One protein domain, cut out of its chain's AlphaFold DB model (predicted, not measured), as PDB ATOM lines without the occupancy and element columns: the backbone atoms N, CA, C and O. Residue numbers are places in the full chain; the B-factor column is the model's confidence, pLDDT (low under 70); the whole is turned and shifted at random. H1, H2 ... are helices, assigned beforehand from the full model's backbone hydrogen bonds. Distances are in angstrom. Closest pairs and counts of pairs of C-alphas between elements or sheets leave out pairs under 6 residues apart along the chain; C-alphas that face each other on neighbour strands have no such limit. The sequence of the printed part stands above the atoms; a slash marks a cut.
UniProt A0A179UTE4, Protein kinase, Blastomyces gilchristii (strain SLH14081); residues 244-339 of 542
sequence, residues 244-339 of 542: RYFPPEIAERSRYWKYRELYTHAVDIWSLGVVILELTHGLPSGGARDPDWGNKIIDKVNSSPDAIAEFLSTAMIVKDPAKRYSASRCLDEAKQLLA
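Overview. This is residues 244 to 339 of the 542 residues of the protein "Protein kinase" of Blastomyces gilchristii (strain SLH14081) (UniProt A0A179UTE4). The longest helix, H2, and the hairpin partners H3 and H5 pack on H4, while H1 sits nearly end to end with the start of H3, at one end of an elongated body. The printed part has 96 residues with five named helices, H1 to H5 in order, and no named strand; the class is all helix. It is compact, with a radius of gyration of the C-alphas of 13.3 A and spans of 46 by 29 by 17 A.

Arrangement. Start at H2, residues 265 to 281; it touches H4, residues 307 to 316, closest at the C-alphas of Trp 270 and Met 316, 5.2 A, at a shallow tilt of 20 degrees, opposite ways. H4 is the hub, touching three helices. It forms a hairpin with H5, residues 327 to 337, closest at the C-alphas of Ala 315 and Cys 330, 6.5 A, at a shallow tilt of 13 degrees. Its other hairpin is with H3, residues 293 to 302, at a steep tilt of 41 degrees; the C-alphas of Val 301 and Ala 309 are closest, 5.4 A. H3 touches H1, residues 248 to 254, at the C-alphas of Gly 294 and Pro 248, 5.1 A. H1 and H5 are apart. Every O i to N i+4 pair is within hydrogen-bond range in H2, H3 and H4, against 2 of 3 in H1 and 6 of 7 in H5.

Along the chain. Find C-alpha 265 at (6.682, -24.441, -10.490); from there H2 runs 24.0 A. H1 begins at C-alpha 248, (17.723, -32.892, -14.023), and spans 9.7 A. H3 spans 14.4 A and H4 13.2 A; H5 runs 15.4 A to C-alpha 337 at (-2.830, -29.260, -30.303).

Size, cuts and confidence. The C-alphas farthest apart, of Trp 257 and Ala 339, are 45.6 A apart. The printed part has no cut; the link from H2 to H3 is long. Look for pLDDT under 70 at residues 253 to 263, 288 and 338 to 339.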
ATOM      1  N   ARG A 244      11.825 -41.198 -10.542       83.00
ATOM      2  CA  ARG A 244      11.717 -41.431 -11.991       83.00
ATOM      3  C   ARG A 244      11.226 -40.212 -12.774       83.00
ATOM      4  O   ARG A 244      11.537 -40.108 -13.953       83.00
ATOM      5  N   TYR A 245      10.515 -39.299 -12.123       86.88
ATOM      6  CA  TYR A 245       9.961 -38.096 -12.742       86.88
ATOM      7  C   TYR A 245      10.733 -36.836 -12.350       86.88
ATOM      8  O   TYR A 245      10.336 -35.738 -12.724       86.88
ATOM      9  N   PHE A 246      11.835 -36.969 -11.603       84.75
ATOM     10  CA  PHE A 246      12.606 -35.808 -11.182       84.75
ATOM     11  C   PHE A 246      13.243 -35.098 -12.374       84.75
ATOM     12  O   PHE A 246      13.817 -35.755 -13.251       84.75
ATOM     13  N   PRO A 247      13.196 -33.759 -12.387       87.19
ATOM     14  CA  PRO A 247      13.924 -32.989 -13.370       87.19
ATOM     15  C   PRO A 247      15.435 -33.026 -13.095       87.19
ATOM     16  O   PRO A 247      15.863 -33.266 -11.956       87.19
ATOM     17  N   PRO A 248      16.269 -32.789 -14.123       86.31
ATOM     18  CA  PRO A 248      17.723 -32.892 -14.023       86.31
ATOM     19  C   PRO A 248      18.304 -31.973 -12.944       86.31
ATOM     20  O   PRO A 248      19.174 -32.399 -12.186       86.31
ATOM     21  N   GLU A 249      17.766 -30.763 -12.776       82.94
ATOM     22  CA  GLU A 249      18.206 -29.823 -11.745       82.94
ATOM     23  C   GLU A 249      17.863 -30.256 -10.318       82.94
ATOM     24  O   GLU A 249      18.434 -29.688  -9.397       82.94
ATOM     25  N   ILE A 250      16.964 -31.227 -10.120       79.69
ATOM     26  CA  ILE A 250      16.689 -31.862  -8.820       79.69
ATOM     27  C   ILE A 250      17.493 -33.165  -8.686       79.69
ATOM     28  O   ILE A 250      17.968 -33.491  -7.602       79.69
ATOM     29  N   ALA A 251      17.710 -33.902  -9.779       74.75
ATOM     30  CA  ALA A 251      18.475 -35.149  -9.776       74.75
ATOM     31  C   ALA A 251      19.986 -34.929  -9.551       74.75
ATOM     32  O   ALA A 251      20.573 -35.559  -8.664       74.75
ATOM     33  N   GLU A 252      20.612 -34.000 -10.287       70.62
ATOM     34  CA  GLU A 252      22.020 -33.585 -10.109       70.62
ATOM     35  C   GLU A 252      22.251 -33.036  -8.698       70.62
ATOM     36  O   GLU A 252      23.260 -33.287  -8.032       70.62
ATOM     37  N   ARG A 253      21.226 -32.337  -8.220       64.25
ATOM     38  CA  ARG A 253      21.112 -31.721  -6.917       64.25
ATOM     39  C   ARG A 253      20.293 -32.602  -5.970       64.25
ATOM     40  O   ARG A 253      19.423 -32.116  -5.273       64.25
ATOM     41  N   SER A 254      20.561 -33.897  -5.905       55.44
ATOM     42  CA  SER A 254      20.058 -34.759  -4.818       55.44
ATOM     43  C   SER A 254      21.195 -35.298  -3.939       55.44
ATOM     44  O   SER A 254      20.955 -35.974  -2.938       55.44
ATOM     45  N   ARG A 255      22.447 -34.939  -4.272       54.19
ATOM     46  CA  ARG A 255      23.678 -35.454  -3.651       54.19
ATOM     47  C   ARG A 255      24.154 -34.672  -2.411       54.19
ATOM     48  O   ARG A 255      24.973 -35.204  -1.670       54.19
ATOM     49  N   TYR A 256      23.636 -33.467  -2.135       49.72
ATOM     50  CA  TYR A 256      24.070 -32.603  -1.018       49.72
ATOM     51  C   TYR A 256      22.901 -31.966  -0.238       49.72
ATOM     52  O   TYR A 256      22.185 -31.143  -0.771       49.72
ATOM     53  N   TRP A 257      22.754 -32.267   1.056       44.06
ATOM     54  CA  TRP A 257      21.645 -31.956   1.998       44.06
ATOM     55  C   TRP A 257      20.980 -30.538   2.024       44.06
ATOM     56  O   TRP A 257      20.023 -30.335   2.767       44.06
ATOM     57  N   LYS A 258      21.394 -29.547   1.224       48.38
ATOM     58  CA  LYS A 258      20.892 -28.152   1.228       48.38
ATOM     59  C   LYS A 258      19.838 -27.837   0.135       48.38
ATOM     60  O   LYS A 258      19.921 -26.811  -0.525       48.38
ATOM     61  N   TYR A 259      18.824 -28.688  -0.062       51.16
ATOM     62  CA  TYR A 259      17.834 -28.541  -1.161       51.16
ATOM     63  C   TYR A 259      16.519 -27.822  -0.830       51.16
ATOM     64  O   TYR A 259      15.635 -27.742  -1.676       51.16
ATOM     65  N   ARG A 260      16.362 -27.284   0.383       48.50
ATOM     66  CA  ARG A 260      15.060 -26.813   0.897       48.50
ATOM     67  C   ARG A 260      14.560 -25.463   0.340       48.50
ATOM     68  O   ARG A 260      13.451 -25.061   0.673       48.50
ATOM     69  N   GLU A 261      15.337 -24.782  -0.506       50.94
ATOM     70  CA  GLU A 261      15.055 -23.404  -0.964       50.94
ATOM     71  C   GLU A 261      14.849 -23.261  -2.489       50.94
ATOM     72  O   GLU A 261      14.763 -22.144  -2.984       50.94
ATOM     73  N   LEU A 262      14.774 -24.358  -3.260       54.50
ATOM     74  CA  LEU A 262      14.874 -24.303  -4.735       54.50
ATOM     75  C   LEU A 262      13.738 -24.999  -5.505       54.50
ATOM     76  O   LEU A 262      13.827 -25.127  -6.726       54.50
ATOM     77  N   TYR A 263      12.685 -25.466  -4.829       67.00
ATOM     78  CA  TYR A 263      11.522 -26.011  -5.534       67.00
ATOM     79  C   TYR A 263      10.737 -24.866  -6.177       67.00
ATOM     80  O   TYR A 263      10.355 -23.912  -5.502       67.00
ATOM     81  N   THR A 264      10.504 -24.963  -7.481       78.88
ATOM     82  CA  THR A 264       9.763 -23.971  -8.264       78.88
ATOM     83  C   THR A 264       8.692 -24.676  -9.084       78.88
ATOM     84  O   THR A 264       8.798 -25.876  -9.331       78.88
ATOM     85  N   HIS A 265       7.706 -23.925  -9.575       80.69
ATOM     86  CA  HIS A 265       6.682 -24.441 -10.490       80.69
ATOM     87  C   HIS A 265       7.277 -25.168 -11.716       80.69
ATOM     88  O   HIS A 265       6.655 -26.074 -12.259       80.69
ATOM     89  N   ALA A 266       8.505 -24.833 -12.137       87.88
ATOM     90  CA  ALA A 266       9.192 -25.498 -13.244       87.88
ATOM     91  C   ALA A 266       9.465 -26.996 -12.987       87.88
ATOM     92  O   ALA A 266       9.578 -27.767 -13.944       87.88
ATOM     93  N   VAL A 267       9.562 -27.419 -11.721       87.00
ATOM     94  CA  VAL A 267       9.711 -28.835 -11.336       87.00
ATOM     95  C   VAL A 267       8.430 -29.614 -11.639       87.00
ATOM     96  O   VAL A 267       8.497 -30.722 -12.181       87.00
ATOM     97  N   ASP A 268       7.270 -29.017 -11.358       86.25
ATOM     98  CA  ASP A 268       5.964 -29.615 -11.645       86.25
ATOM     99  C   ASP A 268       5.724 -29.705 -13.154       86.25
ATOM    100  O   ASP A 268       5.278 -30.739 -13.646       86.25
ATOM    101  N   ILE A 269       6.111 -28.664 -13.904       93.19
ATOM    102  CA  ILE A 269       6.018 -28.645 -15.371       93.19
ATOM    103  C   ILE A 269       6.819 -29.790 -15.998       93.19
ATOM    104  O   ILE A 269       6.298 -30.501 -16.855       93.19
ATOM    105  N   TRP A 270       8.055 -30.024 -15.551       94.38
ATOM    106  CA  TRP A 270       8.824 -31.172 -16.030       94.38
ATOM    107  C   TRP A 270       8.165 -32.496 -15.646       94.38
ATOM    108  O   TRP A 270       7.985 -33.360 -16.500       94.38
ATOM    109  N   SER A 271       7.797 -32.658 -14.372       91.06
ATOM    110  CA  SER A 271       7.248 -33.917 -13.853       91.06
ATOM    111  C   SER A 271       5.968 -34.311 -14.591       91.06
ATOM    112  O   SER A 271       5.819 -35.465 -14.994       91.06
ATOM    113  N   LEU A 272       5.087 -33.340 -14.847       91.19
ATOM    114  CA  LEU A 272       3.895 -33.525 -15.669       91.19
ATOM    115  C   LEU A 272       4.254 -33.882 -17.117       91.19
ATOM    116  O   LEU A 272       3.658 -34.793 -17.683       91.19
ATOM    117  N   GLY A 273       5.262 -33.227 -17.700       93.69
ATOM    118  CA  GLY A 273       5.758 -33.557 -19.035       93.69
ATOM    119  C   GLY A 273       6.218 -35.015 -19.144       93.69
ATOM    120  O   GLY A 273       5.857 -35.704 -20.095       93.69
ATOM    121  N   VAL A 274       6.950 -35.523 -18.144       92.81
ATOM    122  CA  VAL A 274       7.395 -36.929 -18.098       92.81
ATOM    123  C   VAL A 274       6.211 -37.895 -17.984       92.81
ATOM    124  O   VAL A 274       6.234 -38.941 -18.628       92.81
ATOM    125  N   VAL A 275       5.167 -37.552 -17.223       89.31
ATOM    126  CA  VAL A 275       3.927 -38.353 -17.160       89.31
ATOM    127  C   VAL A 275       3.247 -38.408 -18.528       89.31
ATOM    128  O   VAL A 275       2.890 -39.490 -18.989       89.31
ATOM    129  N   ILE A 276       3.109 -37.269 -19.215       89.69
ATOM    130  CA  ILE A 276       2.524 -37.224 -20.563       89.69
ATOM    131  C   ILE A 276       3.372 -38.056 -21.534       89.69
ATOM    132  O   ILE A 276       2.818 -38.831 -22.315       89.69
ATOM    133  N   LEU A 277       4.703 -37.963 -21.462       91.25
ATOM    134  CA  LEU A 277       5.607 -38.776 -22.276       91.25
ATOM    135  C   LEU A 277       5.428 -40.276 -22.012       91.25
ATOM    136  O   LEU A 277       5.388 -41.063 -22.956       91.25
ATOM    137  N   GLU A 278       5.302 -40.684 -20.749       91.81
ATOM    138  CA  GLU A 278       5.068 -42.084 -20.390       91.81
ATOM    139  C   GLU A 278       3.753 -42.608 -20.971       91.81
ATOM    140  O   GLU A 278       3.739 -43.699 -21.538       91.81
ATOM    141  N   LEU A 279       2.682 -41.815 -20.885       84.56
ATOM    142  CA  LEU A 279       1.361 -42.174 -21.404       84.56
ATOM    143  C   LEU A 279       1.314 -42.255 -22.934       84.56
ATOM    144  O   LEU A 279       0.548 -43.046 -23.476       84.56
ATOM    145  N   THR A 280       2.107 -41.438 -23.629       87.38
ATOM    146  CA  THR A 280       2.018 -41.289 -25.092       87.38
ATOM    147  C   THR A 280       3.076 -42.087 -25.848       87.38
ATOM    148  O   THR A 280       2.766 -42.725 -26.850       87.38
ATOM    149  N   HIS A 281       4.317 -42.111 -25.359       89.69
ATOM    150  CA  HIS A 281       5.472 -42.668 -26.074       89.69
ATOM    151  C   HIS A 281       6.255 -43.716 -25.273       89.69
ATOM    152  O   HIS A 281       7.201 -44.325 -25.799       89.69
ATOM    153  N   GLY A 282       5.897 -43.900 -23.999       89.75
ATOM    154  CA  GLY A 282       6.673 -44.659 -23.029       89.75
ATOM    155  C   GLY A 282       7.989 -43.972 -22.645       89.75
ATOM    156  O   GLY A 282       8.533 -43.131 -23.362       89.75
ATOM    157  N   LEU A 283       8.538 -44.363 -21.496       90.94
ATOM    158  CA  LEU A 283       9.815 -43.834 -21.008       90.94
ATOM    159  C   LEU A 283      11.023 -44.603 -21.570       90.94
ATOM    160  O   LEU A 283      10.895 -45.775 -21.935       90.94
ATOM    161  N   PRO A 284      12.216 -43.976 -21.606       88.44
ATOM    162  CA  PRO A 284      13.453 -44.659 -21.973       88.44
ATOM    163  C   PRO A 284      13.722 -45.885 -21.092       88.44
ATOM    164  O   PRO A 284      13.344 -45.936 -19.918       88.44
ATOM    165  N   SER A 285      14.458 -46.861 -21.626       82.69
ATOM    166  CA  SER A 285      14.965 -47.980 -20.828       82.69
ATOM    167  C   SER A 285      16.017 -47.489 -19.830       82.69
ATOM    168  O   SER A 285      17.027 -46.899 -20.219       82.69
ATOM    169  N   GLY A 286      15.799 -47.752 -18.546       78.31
ATOM    170  CA  GLY A 286      16.660 -47.288 -17.464       78.31
ATOM    171  C   GLY A 286      15.854 -47.043 -16.196       78.31
ATOM    172  O   GLY A 286      14.691 -47.435 -16.096       78.31
ATOM    173  N   GLY A 287      16.473 -46.406 -15.211       73.12
ATOM    174  CA  GLY A 287      15.802 -46.082 -13.961       73.12
ATOM    175  C   GLY A 287      16.314 -44.784 -13.367       73.12
ATOM    176  O   GLY A 287      17.397 -44.320 -13.698       73.12
ATOM    177  N   ALA A 288      15.552 -44.246 -12.422       67.25
ATOM    178  CA  ALA A 288      15.796 -42.957 -11.778       67.25
ATOM    179  C   ALA A 288      17.172 -42.780 -11.103       67.25
ATOM    180  O   ALA A 288      17.551 -41.672 -10.742       67.25
ATOM    181  N   ARG A 289      17.897 -43.881 -10.875       70.56
ATOM    182  CA  ARG A 289      19.248 -43.880 -10.295       70.56
ATOM    183  C   ARG A 289      20.346 -43.650 -11.331       70.56
ATOM    184  O   ARG A 289      21.502 -43.496 -10.949       70.56
ATOM    185  N   ASP A 290      19.997 -43.673 -12.612       78.50
ATOM    186  CA  ASP A 290      20.908 -43.371 -13.702       78.50
ATOM    187  C   ASP A 290      21.243 -41.867 -13.684       78.50
ATOM    188  O   ASP A 290      20.331 -41.044 -13.805       78.50
ATOM    189  N   PRO A 291      22.521 -41.476 -13.519       76.06
ATOM    190  CA  PRO A 291      22.929 -40.072 -13.536       76.06
ATOM    191  C   PRO A 291      22.546 -39.332 -14.821       76.06
ATOM    192  O   PRO A 291      22.439 -38.110 -14.797       76.06
ATOM    193  N   ASP A 292      22.344 -40.062 -15.918       83.50
ATOM    194  CA  ASP A 292      22.011 -39.523 -17.235       83.50
ATOM    195  C   ASP A 292      20.505 -39.598 -17.550       83.50
ATOM    196  O   ASP A 292      20.064 -39.276 -18.652       83.50
ATOM    197  N   TRP A 293      19.683 -40.011 -16.576       88.88
ATOM    198  CA  TRP A 293      18.248 -40.238 -16.761       88.88
ATOM    199  C   TRP A 293      17.515 -39.039 -17.377       88.88
ATOM    200  O   TRP A 293      16.721 -39.209 -18.300       88.88
ATOM    201  N   GLY A 294      17.817 -37.822 -16.916       87.81
ATOM    202  CA  GLY A 294      17.206 -36.601 -17.447       87.81
ATOM    203  C   GLY A 294      17.529 -36.356 -18.924       87.81
ATOM    204  O   GLY A 294      16.640 -35.969 -19.679       87.81
ATOM    205  N   ASN A 295      18.765 -36.629 -19.360       90.19
ATOM    206  CA  ASN A 295      19.139 -36.483 -20.769       90.19
ATOM    207  C   ASN A 295      18.486 -37.582 -21.621       90.19
ATOM    208  O   ASN A 295      17.950 -37.281 -22.678       90.19
ATOM    209  N   LYS A 296      18.388 -38.818 -21.115       92.31
ATOM    210  CA  LYS A 296      17.665 -39.903 -21.806       92.31
ATOM    211  C   LYS A 296      16.189 -39.589 -22.040       92.31
ATOM    212  O   LYS A 296      15.648 -39.961 -23.078       92.31
ATOM    213  N   ILE A 297      15.529 -38.929 -21.084       93.50
ATOM    214  CA  ILE A 297      14.151 -38.451 -21.262       93.50
ATOM    215  C   ILE A 297      14.106 -37.427 -22.403       93.50
ATOM    216  O   ILE A 297      13.286 -37.579 -23.303       93.50
ATOM    217  N   ILE A 298      14.998 -36.432 -22.399       93.81
ATOM    218  CA  ILE A 298      15.077 -35.410 -23.457       93.81
ATOM    219  C   ILE A 298      15.296 -36.060 -24.829       93.81
ATOM    220  O   ILE A 298      14.564 -35.766 -25.773       93.81
ATOM    221  N   ASP A 299      16.237 -36.996 -24.933       93.50
ATOM    222  CA  ASP A 299      16.542 -37.702 -26.181       93.50
ATOM    223  C   ASP A 299      15.342 -38.506 -26.696       93.50
ATOM    224  O   ASP A 299      15.079 -38.559 -27.899       93.50
ATOM    225  N   LYS A 300      14.563 -39.111 -25.793       93.69
ATOM    226  CA  LYS A 300      13.346 -39.853 -26.143       93.69
ATOM    227  C   LYS A 300      12.241 -38.947 -26.686       93.69
ATOM    228  O   LYS A 300      11.571 -39.340 -27.641       93.69
ATOM    229  N   VAL A 301      12.059 -37.755 -26.122       94.44
ATOM    230  CA  VAL A 301      11.102 -36.778 -26.667       94.44
ATOM    231  C   VAL A 301      11.574 -36.294 -28.035       94.44
ATOM    232  O   VAL A 301      10.821 -36.357 -28.996       94.44
ATOM    233  N   ASN A 302      12.846 -35.903 -28.149       92.31
ATOM    234  CA  ASN A 302      13.414 -35.357 -29.385       92.31
ATOM    235  C   ASN A 302      13.476 -36.373 -30.537       92.31
ATOM    236  O   ASN A 302      13.542 -35.986 -31.700       92.31
ATOM    237  N   SER A 303      13.481 -37.672 -30.230       92.12
ATOM    238  CA  SER A 303      13.443 -38.746 -31.232       92.12
ATOM    239  C   SER A 303      12.025 -39.151 -31.650       92.12
ATOM    240  O   SER A 303      11.879 -39.997 -32.533       92.12
ATOM    241  N   SER A 304      10.987 -38.566 -31.045       90.12
ATOM    242  CA  SER A 304       9.587 -38.880 -31.336       90.12
ATOM    243  C   SER A 304       8.982 -37.810 -32.268       90.12
ATOM    244  O   SER A 304       8.992 -36.636 -31.910       90.12
ATOM    245  N   PRO A 305       8.487 -38.165 -33.471       84.38
ATOM    246  CA  PRO A 305       8.170 -37.187 -34.518       84.38
ATOM    247  C   PRO A 305       6.698 -36.723 -34.546       84.38
ATOM    248  O   PRO A 305       6.134 -36.573 -35.629       84.38
ATOM    249  N   ASP A 306       6.050 -36.513 -33.396       90.12
ATOM    250  CA  ASP A 306       4.650 -36.063 -33.348       90.12
ATOM    251  C   ASP A 306       4.448 -34.715 -32.639       90.12
ATOM    252  O   ASP A 306       5.331 -34.203 -31.953       90.12
ATOM    253  N   ALA A 307       3.261 -34.128 -32.827       90.06
ATOM    254  CA  ALA A 307       2.925 -32.807 -32.296       90.06
ATOM    255  C   ALA A 307       2.935 -32.759 -30.756       90.06
ATOM    256  O   ALA A 307       3.186 -31.708 -30.166       90.06
ATOM    257  N   ILE A 308       2.686 -33.893 -30.089       91.06
ATOM    258  CA  ILE A 308       2.739 -33.981 -28.628       91.06
ATOM    259  C   ILE A 308       4.200 -33.979 -28.174       91.06
ATOM    260  O   ILE A 308       4.545 -33.249 -27.252       91.06
ATOM    261  N   ALA A 309       5.075 -34.743 -28.822       91.81
ATOM    262  CA  ALA A 309       6.506 -34.754 -28.556       91.81
ATOM    263  C   ALA A 309       7.157 -33.394 -28.861       91.81
ATOM    264  O   ALA A 309       7.961 -32.903 -28.067       91.81
ATOM    265  N   GLU A 310       6.761 -32.730 -29.949       93.81
ATOM    266  CA  GLU A 310       7.205 -31.370 -30.269       93.81
ATOM    267  C   GLU A 310       6.801 -30.379 -29.166       93.81
ATOM    268  O   GLU A 310       7.643 -29.641 -28.643       93.81
ATOM    269  N   PHE A 311       5.543 -30.429 -28.721       95.50
ATOM    270  CA  PHE A 311       5.073 -29.632 -27.591       95.50
ATOM    271  C   PHE A 311       5.846 -29.941 -26.304       95.50
ATOM    272  O   PHE A 311       6.317 -29.025 -25.628       95.50
ATOM    273  N   LEU A 312       6.033 -31.221 -25.974       95.50
ATOM    274  CA  LEU A 312       6.761 -31.635 -24.780       95.50
ATOM    275  C   LEU A 312       8.212 -31.144 -24.804       95.50
ATOM    276  O   LEU A 312       8.667 -30.609 -23.794       95.50
ATOM    277  N   SER A 313       8.921 -31.283 -25.926       95.00
ATOM    278  CA  SER A 313      10.321 -30.848 -26.067       95.00
ATOM    279  C   SER A 313      10.477 -29.330 -26.007       95.00
ATOM    280  O   SER A 313      11.481 -28.837 -25.494       95.00
ATOM    281  N   THR A 314       9.476 -28.586 -26.481       93.94
ATOM    282  CA  THR A 314       9.510 -27.119 -26.532       93.94
ATOM    283  C   THR A 314       9.072 -26.484 -25.213       93.94
ATOM    284  O   THR A 314       9.675 -25.508 -24.770       93.94
ATOM    285  N   ALA A 315       8.024 -27.019 -24.578       93.81
ATOM    286  CA  ALA A 315       7.352 -26.367 -23.458       93.81
ATOM    287  C   ALA A 315       7.713 -26.958 -22.087       93.81
ATOM    288  O   ALA A 315       7.860 -26.204 -21.122       93.81
ATOM    289  N   MET A 316       7.848 -28.287 -21.966       96.25
ATOM    290  CA  MET A 316       7.820 -28.963 -20.656       96.25
ATOM    291  C   MET A 316       9.124 -29.692 -20.304       96.25
ATOM    292  O   MET A 316       9.713 -29.448 -19.249       96.25
ATOM    293  N   ILE A 317       9.611 -30.560 -21.192       96.00
ATOM    294  CA  ILE A 317      10.813 -31.388 -21.014       96.00
ATOM    295  C   ILE A 317      12.037 -30.621 -21.540       96.00
ATOM    296  O   ILE A 317      12.749 -31.036 -22.451       96.00
ATOM    297  N   VAL A 318      12.281 -29.458 -20.933       94.50
ATOM    298  CA  VAL A 318      13.429 -28.592 -21.231       94.50
ATOM    299  C   VAL A 318      14.423 -28.665 -20.075       94.50
ATOM    300  O   VAL A 318      14.048 -28.517 -18.911       94.50
ATOM    301  N   LYS A 319      15.706 -28.902 -20.370       90.62
ATOM    302  CA  LYS A 319      16.741 -29.089 -19.335       90.62
ATOM    303  C   LYS A 319      16.874 -27.888 -18.394       90.62
ATOM    304  O   LYS A 319      17.024 -28.069 -17.193       90.62
ATOM    305  N   ASP A 320      16.817 -26.683 -18.947       90.06
ATOM    306  CA  ASP A 320      16.899 -25.436 -18.189       90.06
ATOM    307  C   ASP A 320      15.514 -25.068 -17.619       90.06
ATOM    308  O   ASP A 320      14.601 -24.795 -18.406       90.06
ATOM    309  N   PRO A 321      15.326 -25.043 -16.284       90.50
ATOM    310  CA  PRO A 321      14.031 -24.751 -15.675       90.50
ATOM    311  C   PRO A 321      13.513 -23.349 -16.013       90.50
ATOM    312  O   PRO A 321      12.304 -23.172 -16.105       90.50
ATOM    313  N   ALA A 322      14.392 -22.368 -16.257       89.06
ATOM    314  CA  ALA A 322      13.984 -21.006 -16.612       89.06
ATOM    315  C   ALA A 322      13.419 -20.896 -18.040       89.06
ATOM    316  O   ALA A 322      12.772 -19.907 -18.375       89.06
ATOM    317  N   LYS A 323      13.671 -21.902 -18.887       93.06
ATOM    318  CA  LYS A 323      13.175 -21.965 -20.270       93.06
ATOM    319  C   LYS A 323      11.895 -22.782 -20.415       93.06
ATOM    320  O   LYS A 323      11.294 -22.758 -21.485       93.06
ATOM    321  N   ARG A 324      11.482 -23.502 -19.367       94.50
ATOM    322  CA  ARG A 324      10.195 -24.206 -19.352       94.50
ATOM    323  C   ARG A 324       9.060 -23.193 -19.358       94.50
ATOM    324  O   ARG A 324       9.168 -22.106 -18.793       94.50
ATOM    325  N   TYR A 325       7.964 -23.556 -20.003       94.81
ATOM    326  CA  TYR A 325       6.774 -22.719 -20.034       94.81
ATOM    327  C   TYR A 325       6.092 -22.732 -18.661       94.81
ATOM    328  O   TYR A 325       6.185 -23.701 -17.906       94.81
ATOM    329  N   SER A 326       5.391 -21.647 -18.329       91.75
ATOM    330  CA  SER A 326       4.487 -21.634 -17.179       91.75
ATOM    331  C   SER A 326       3.295 -22.562 -17.430       91.75
ATOM    332  O   SER A 326       2.937 -22.827 -18.578       91.75
ATOM    333  N   ALA A 327       2.614 -22.996 -16.365       88.62
ATOM    334  CA  ALA A 327       1.418 -23.837 -16.487       88.62
ATOM    335  C   ALA A 327       0.332 -23.195 -17.368       88.62
ATOM    336  O   ALA A 327      -0.263 -23.875 -18.202       88.62
ATOM    337  N   SER A 328       0.121 -21.880 -17.227       87.56
ATOM    338  CA  SER A 328      -0.823 -21.119 -18.054       87.56
ATOM    339  C   SER A 328      -0.472 -21.191 -19.538       87.56
ATOM    340  O   SER A 328      -1.323 -21.515 -20.360       87.56
ATOM    341  N   ARG A 329       0.801 -20.982 -19.877       92.44
ATOM    342  CA  ARG A 329       1.267 -21.036 -21.261       92.44
ATOM    343  C   ARG A 329       1.204 -22.455 -21.828       92.44
ATOM    344  O   ARG A 329       0.793 -22.625 -22.967       92.44
ATOM    345  N   CYS A 330       1.554 -23.474 -21.038       92.44
ATOM    346  CA  CYS A 330       1.386 -24.874 -21.438       92.44
ATOM    347  C   CYS A 330      -0.071 -25.193 -21.797       92.44
ATOM    348  O   CYS A 330      -0.315 -25.881 -22.782       92.44
ATOM    349  N   LEU A 331      -1.037 -24.686 -21.024       87.88
ATOM    350  CA  LEU A 331      -2.459 -24.889 -21.292       87.88
ATOM    351  C   LEU A 331      -2.905 -24.223 -22.602       87.88
ATOM    352  O   LEU A 331      -3.663 -24.824 -23.363       87.88
ATOM    353  N   ASP A 332      -2.447 -23.001 -22.869       90.31
ATOM    354  CA  ASP A 332      -2.807 -22.265 -24.087       90.31
ATOM    355  C   ASP A 332      -2.262 -22.931 -25.357       90.31
ATOM    356  O   ASP A 332      -2.970 -23.019 -26.361       90.31
ATOM    357  N   GLU A 333      -1.042 -23.462 -25.307       88.81
ATOM    358  CA  GLU A 333      -0.452 -24.236 -26.408       88.81
ATOM    359  C   GLU A 333      -1.126 -25.611 -26.559       88.81
ATOM    360  O   GLU A 333      -1.465 -26.031 -27.665       88.81
ATOM    361  N   ALA A 334      -1.425 -26.302 -25.452       87.31
ATOM    362  CA  ALA A 334      -2.089 -27.605 -25.495       87.31
ATOM    363  C   ALA A 334      -3.497 -27.539 -26.116       87.31
ATOM    364  O   ALA A 334      -3.910 -28.458 -26.825       87.31
ATOM    365  N   LYS A 335      -4.230 -26.436 -25.914       86.69
ATOM    366  CA  LYS A 335      -5.520 -26.199 -26.588       86.69
ATOM    367  C   LYS A 335      -5.384 -26.141 -28.111       86.69
ATOM    368  O   LYS A 335      -6.310 -26.545 -28.809       86.69
ATOM    369  N   GLN A 336      -4.251 -25.662 -28.622       84.88
ATOM    370  CA  GLN A 336      -3.995 -25.583 -30.062       84.88
ATOM    371  C   GLN A 336      -3.675 -26.958 -30.662       84.88
ATOM    372  O   GLN A 336      -4.078 -27.226 -31.789       84.88
ATOM    373  N   LEU A 337      -3.058 -27.863 -29.893       81.31
ATOM    374  CA  LEU A 337      -2.830 -29.260 -30.303       81.31
ATOM    375  C   LEU A 337      -4.137 -30.050 -30.473       81.31
ATOM    376  O   LEU A 337      -4.202 -30.983 -31.270       81.31
ATOM    377  N   LEU A 338      -5.174 -29.687 -29.712       64.38
ATOM    378  CA  LEU A 338      -6.489 -30.334 -29.724       64.38
ATOM    379  C   LEU A 338      -7.425 -29.799 -30.819       64.38
ATOM    380  O   LEU A 338      -8.513 -30.344 -31.000       64.38
ATOM    381  N   ALA A 339      -7.038 -28.747 -31.547       47.81
ATOM    382  CA  ALA A 339      -7.822 -28.237 -32.662       47.81
ATOM    383  C   ALA A 339      -7.567 -29.112 -33.905       47.81
ATOM    384  O   ALA A 339      -6.466 -29.079 -34.455       47.81
TER     385      ALA A 339